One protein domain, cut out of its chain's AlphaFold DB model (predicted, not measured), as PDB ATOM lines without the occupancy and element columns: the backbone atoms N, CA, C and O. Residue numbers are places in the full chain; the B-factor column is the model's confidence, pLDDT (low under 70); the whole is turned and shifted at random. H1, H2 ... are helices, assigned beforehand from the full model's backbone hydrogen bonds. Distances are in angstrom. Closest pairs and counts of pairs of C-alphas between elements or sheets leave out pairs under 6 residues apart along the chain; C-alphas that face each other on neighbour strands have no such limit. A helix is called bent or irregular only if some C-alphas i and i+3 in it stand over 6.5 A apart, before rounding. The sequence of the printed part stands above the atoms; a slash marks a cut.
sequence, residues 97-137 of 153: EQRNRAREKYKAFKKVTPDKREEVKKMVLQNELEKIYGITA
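This is residues 97 to 137 of the 153 residues of an uncharacterized protein of Gallionellales bacterium 24-53-125 (UniProt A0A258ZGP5). Start at Glu 97 and you trace an open V: helix H1 runs to a tight link, and the longer helix H2 leads away from it as the second arm. The space between the arms is empty, and the last residues, 134 to 137, turn aside out of the plane of the V at the far end of H2. The printed part has 41 residues, with two named helices in the order H1, H2 and no named strand, and its class is all helix. It is only just loose, close to extended, with a radius of gyration of the C-alphas of 13.1 A, and its flat outline spans 32 by 29 by 12 A.

Look first at H1, residues 97 to 110, and then at H2, residues 114 to 133. The two are apart, but only just: their closest C-alphas are 8.4 A from each other. Residues 97 to 108 of H1 stand free, and so do residues 121 to 126 of H2 and residues 128 to 134, of which 128 to 133 belong to H2. Every O i to N i+4 pair in H1 is within hydrogen-bond range, and in H2 14 of 16 are.

Find C-alpha 97 at (60.235, 13.662, 26.565); from there H1 runs 19.8 A to C-alpha 110 at (49.935, 6.965, 42.131). Pass residues 111 to 113 and find C-alpha 114 at (41.706, 4.507, 45.915), where H2 begins; it runs 29.2 A to C-alpha 133 at (28.902, 14.223, 21.565). H2 is neither bent nor irregular, but only just: C-alphas 115 and 118 are 6.3 A apart.

The two C-alphas farthest apart are those of Arg 99 and Ala 137, at 33.2 A. The printed part has no cut, and its one link between helices, H1 to H2, is tight. In the B-factor column you will find a mean pLDDT of 70.9 for the printed part, with residues 114 to 117 and 129 to 137 under 70, where the model's confidence is low.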
ATOM      1  N   GLU A  97      61.289  12.745  26.117       71.94
ATOM      2  CA  GLU A  97      60.235  13.662  26.565       71.94
ATOM      3  C   GLU A  97      58.915  12.922  26.794       71.94
ATOM      4  O   GLU A  97      58.260  13.119  27.821       71.94
ATOM      5  N   GLN A  98      58.530  12.029  25.875       75.94
ATOM      6  CA  GLN A  98      57.328  11.203  26.024       75.94
ATOM      7  C   GLN A  98      57.427  10.300  27.258       75.94
ATOM      8  O   GLN A  98      56.459  10.162  28.012       75.94
ATOM      9  N   ARG A  99      58.616   9.748  27.523       73.25
ATOM     10  CA  ARG A  99      58.894   8.947  28.723       73.25
ATOM     11  C   ARG A  99      58.813   9.777  30.006       73.25
ATOM     12  O   ARG A  99      58.268   9.296  31.003       73.25
ATOM     13  N   ASN A 100      59.303  11.016  29.999       73.81
ATOM     14  CA  ASN A 100      59.191  11.919  31.147       73.81
ATOM     15  C   ASN A 100      57.733  12.288  31.437       73.81
ATOM     16  O   ASN A 100      57.281  12.109  32.569       73.81
ATOM     17  N   ARG A 101      56.960  12.657  30.410       75.00
ATOM     18  CA  ARG A 101      55.521  12.934  30.553       75.00
ATOM     19  C   ARG A 101      54.753  11.721  31.086       75.00
ATOM     20  O   ARG A 101      53.906  11.861  31.966       75.00
ATOM     21  N   ALA A 102      55.058  10.518  30.598       72.94
ATOM     22  CA  ALA A 102      54.453   9.285  31.102       72.94
ATOM     23  C   ALA A 102      54.765   9.050  32.591       72.94
ATOM     24  O   ALA A 102      53.881   8.689  33.369       72.94
ATOM     25  N   ARG A 103      56.011   9.308  33.009       75.19
ATOM     26  CA  ARG A 103      56.441   9.194  34.408       75.19
ATOM     27  C   ARG A 103      55.722  10.192  35.311       75.19
ATOM     28  O   ARG A 103      55.339   9.827  36.419       75.19
ATOM     29  N   GLU A 104      55.552  11.430  34.866       79.38
ATOM     30  CA  GLU A 104      54.816  12.461  35.606       79.38
ATOM     31  C   GLU A 104      53.348  12.084  35.773       79.38
ATOM     32  O   GLU A 104      52.848  12.083  36.899       79.38
ATOM     33  N   LYS A 105      52.692  11.647  34.690       77.94
ATOM     34  CA  LYS A 105      51.318  11.132  34.736       77.94
ATOM     35  C   LYS A 105      51.182   9.966  35.712       77.94
ATOM     36  O   LYS A 105      50.271   9.961  36.535       77.94
ATOM     37  N   TYR A 106      52.112   9.013  35.684       72.00
ATOM     38  CA  TYR A 106      52.108   7.891  36.621       72.00
ATOM     39  C   TYR A 106      52.321   8.337  38.073       72.00
ATOM     40  O   TYR A 106      51.624   7.867  38.971       72.00
ATOM     41  N   LYS A 107      53.254   9.266  38.329       75.50
ATOM     42  CA  LYS A 107      53.466   9.839  39.669       75.50
ATOM     43  C   LYS A 107      52.207  10.539  40.182       75.50
ATOM     44  O   LYS A 107      51.874  10.367  41.350       75.50
ATOM     45  N   ALA A 108      51.527  11.303  39.329       76.94
ATOM     46  CA  ALA A 108      50.268  11.958  39.668       76.94
ATOM     47  C   ALA A 108      49.182  10.922  39.985       76.94
ATOM     48  O   ALA A 108      48.586  10.975  41.055       76.94
ATOM     49  N   PHE A 109      49.012   9.915  39.126       71.69
ATOM     50  CA  PHE A 109      48.045   8.836  39.324       71.69
ATOM     51  C   PHE A 109      48.304   8.026  40.603       71.69
ATOM     52  O   PHE A 109      47.377   7.725  41.349       71.69
ATOM     53  N   LYS A 110      49.568   7.711  40.917       72.44
ATOM     54  CA  LYS A 110      49.935   6.965  42.131       72.44
ATOM     55  C   LYS A 110      49.566   7.716  43.418       72.44
ATOM     56  O   LYS A 110      49.316   7.071  44.431       72.44
ATOM     57  N   LYS A 111      49.529   9.053  43.384       77.00
ATOM     58  CA  LYS A 111      49.114   9.901  44.514       77.00
ATOM     59  C   LYS A 111      47.592   9.973  44.687       77.00
ATOM     60  O   LYS A 111      47.136  10.454  45.719       77.00
ATOM     61  N   VAL A 112      46.810   9.504  43.712       72.75
ATOM     62  CA  VAL A 112      45.349   9.433  43.823       72.75
ATOM     63  C   VAL A 112      44.985   8.262  44.739       72.75
ATOM     64  O   VAL A 112      45.275   7.096  44.429       72.75
ATOM     65  N   THR A 113      44.367   8.585  45.880       72.25
ATOM     66  CA  THR A 113      43.811   7.612  46.830       72.25
ATOM     67  C   THR A 113      42.793   6.709  46.131       72.25
ATOM     68  O   THR A 113      42.160   7.155  45.174       72.25
ATOM     69  N   PRO A 114      42.631   5.443  46.560       66.00
ATOM     70  CA  PRO A 114      41.706   4.507  45.915       66.00
ATOM     71  C   PRO A 114      40.291   5.085  45.767       66.00
ATOM     72  O   PRO A 114      39.737   4.998  44.675       66.00
ATOM     73  N   ASP A 115      39.786   5.792  46.781       66.19
ATOM     74  CA  ASP A 115      38.458   6.423  46.749       66.19
ATOM     75  C   ASP A 115      38.324   7.495  45.655       66.19
ATOM     76  O   ASP A 115      37.296   7.595  44.991       66.19
ATOM     77  N   LYS A 116      39.395   8.252  45.380       66.50
ATOM     78  CA  LYS A 116      39.409   9.272  44.319       66.50
ATOM     79  C   LYS A 116      39.594   8.692  42.915       66.50
ATOM     80  O   LYS A 116      39.419   9.408  41.932       66.50
ATOM     81  N   ARG A 117      39.950   7.410  42.767       69.50
ATOM     82  CA  ARG A 117      40.145   6.802  41.436       69.50
ATOM     83  C   ARG A 117      38.830   6.594  40.702       69.50
ATOM     84  O   ARG A 117      38.805   6.771  39.488       69.50
ATOM     85  N   GLU A 118      37.765   6.242  41.414       72.38
ATOM     86  CA  GLU A 118      36.437   6.088  40.812       72.38
ATOM     87  C   GLU A 118      35.884   7.434  40.333       72.38
ATOM     88  O   GLU A 118      35.318   7.521  39.245       72.38
ATOM     89  N   GLU A 119      36.140   8.511  41.076       73.38
ATOM     90  CA  GLU A 119      35.787   9.869  40.659       73.38
ATOM     91  C   GLU A 119      36.573  10.305  39.412       73.38
ATOM     92  O   GLU A 119      35.984  10.771  38.438       73.38
ATOM     93  N   VAL A 120      37.888  10.055  39.377       73.19
ATOM     94  CA  VAL A 120      38.720  10.339  38.197       73.19
ATOM     95  C   VAL A 120      38.269   9.526  36.978       73.19
ATOM     96  O   VAL A 120      38.215  10.073  35.879       73.19
ATOM     97  N   LYS A 121      37.902   8.246  37.138       75.00
ATOM     98  CA  LYS A 121      37.347   7.434  36.038       75.00
ATOM     99  C   LYS A 121      36.054   8.037  35.491       75.00
ATOM    100  O   LYS A 121      35.922   8.152  34.275       75.00
ATOM    101  N   LYS A 122      35.133   8.453  36.371       77.38
ATOM    102  CA  LYS A 122      33.881   9.120  35.977       77.38
ATOM    103  C   LYS A 122      34.154  10.427  35.233       77.38
ATOM    104  O   LYS A 122      33.582  10.637  34.174       77.38
ATOM    105  N   MET A 123      35.075  11.260  35.724       76.81
ATOM    106  CA  MET A 123      35.465  12.516  35.065       76.81
ATOM    107  C   MET A 123      36.105  12.302  33.688       76.81
ATOM    108  O   MET A 123      35.868  13.087  32.770       76.81
ATOM    109  N   VAL A 124      36.932  11.264  33.536       78.31
ATOM    110  CA  VAL A 124      37.547  10.920  32.245       78.31
ATOM    111  C   VAL A 124      36.483  10.445  31.263       78.31
ATOM    112  O   VAL A 124      36.445  10.956  30.149       78.31
ATOM    113  N   LEU A 125      35.590   9.547  31.692       78.00
ATOM    114  CA  LEU A 125      34.474   9.077  30.873       78.00
ATOM    115  C   LEU A 125      33.563  10.240  30.458       78.00
ATOM    116  O   LEU A 125      33.214  10.346  29.291       78.00
ATOM    117  N   GLN A 126      33.246  11.151  31.382       71.88
ATOM    118  CA  GLN A 126      32.456  12.354  31.106       71.88
ATOM    119  C   GLN A 126      33.122  13.226  30.034       71.88
ATOM    120  O   GLN A 126      32.486  13.564  29.045       71.88
ATOM    121  N   ASN A 127      34.414  13.533  30.185       75.50
ATOM    122  CA  ASN A 127      35.176  14.295  29.189       75.50
ATOM    123  C   ASN A 127      35.218  13.600  27.821       75.50
ATOM    124  O   ASN A 127      35.275  14.251  26.779       75.50
ATOM    125  N   GLU A 128      35.265  12.271  27.815       71.31
ATOM    126  CA  GLU A 128      35.288  11.477  26.594       71.31
ATOM    127  C   GLU A 128      33.919  11.504  25.901       71.31
ATOM    128  O   GLU A 128      33.861  11.717  24.693       71.31
ATOM    129  N   LEU A 129      32.822  11.430  26.664       68.12
ATOM    130  CA  LEU A 129      31.460  11.637  26.167       68.12
ATOM    131  C   LEU A 129      31.260  13.070  25.655       68.12
ATOM    132  O   LEU A 129      30.763  13.253  24.550       68.12
ATOM    133  N   GLU A 130      31.707  14.095  26.378       66.75
ATOM    134  CA  GLU A 130      31.623  15.488  25.917       66.75
ATOM    135  C   GLU A 130      32.366  15.700  24.594       66.75
ATOM    136  O   GLU A 130      31.864  16.378  23.700       66.75
ATOM    137  N   LYS A 131      33.533  15.069  24.417       66.88
ATOM    138  CA  LYS A 131      34.276  15.106  23.150       66.88
ATOM    139  C   LYS A 131      33.578  14.361  22.017       66.88
ATOM    140  O   LYS A 131      33.643  14.821  20.881       66.88
ATOM    141  N   ILE A 132      32.964  13.213  22.305       63.44
ATOM    142  CA  ILE A 132      32.270  12.387  21.307       63.44
ATOM    143  C   ILE A 132      30.957  13.045  20.870       63.44
ATOM    144  O   ILE A 132      30.625  13.013  19.688       63.44
ATOM    145  N   TYR A 133      30.230  13.658  21.805       67.31
ATOM    146  CA  TYR A 133      28.902  14.223  21.565       67.31
ATOM    147  C   TYR A 133      28.898  15.746  21.370       67.31
ATOM    148  O   TYR A 133      27.860  16.307  21.032       67.31
ATOM    149  N   GLY A 134      30.028  16.434  21.560       56.50
ATOM    150  CA  GLY A 134      30.130  17.889  21.388       56.50
ATOM    151  C   GLY A 134      29.268  18.699  22.366       56.50
ATOM    152  O   GLY A 134      28.999  19.874  22.123       56.50
ATOM    153  N   ILE A 135      28.811  18.085  23.462       56.16
ATOM    154  CA  ILE A 135      27.929  18.721  24.444       56.16
ATOM    155  C   ILE A 135      28.813  19.503  25.413       56.16
ATOM    156  O   ILE A 135      29.340  18.962  26.378       56.16
ATOM    157  N   THR A 136      29.015  20.787  25.139       54.09
ATOM    158  CA  THR A 136      29.586  21.695  26.142       54.09
ATOM    159  C   THR A 136      28.606  21.824  27.312       54.09
ATOM    160  O   THR A 136      27.392  21.878  27.103       54.09
ATOM    161  N   ALA A 137      29.117  21.890  28.544       50.62
ATOM    162  CA  ALA A 137      28.350  21.938  29.798       50.62
ATOM    163  C   ALA A 137      27.411  23.164  29.972       50.62
ATOM    164  O   ALA A 137      26.972  23.465  31.079       50.62
TER     165      ALA A 137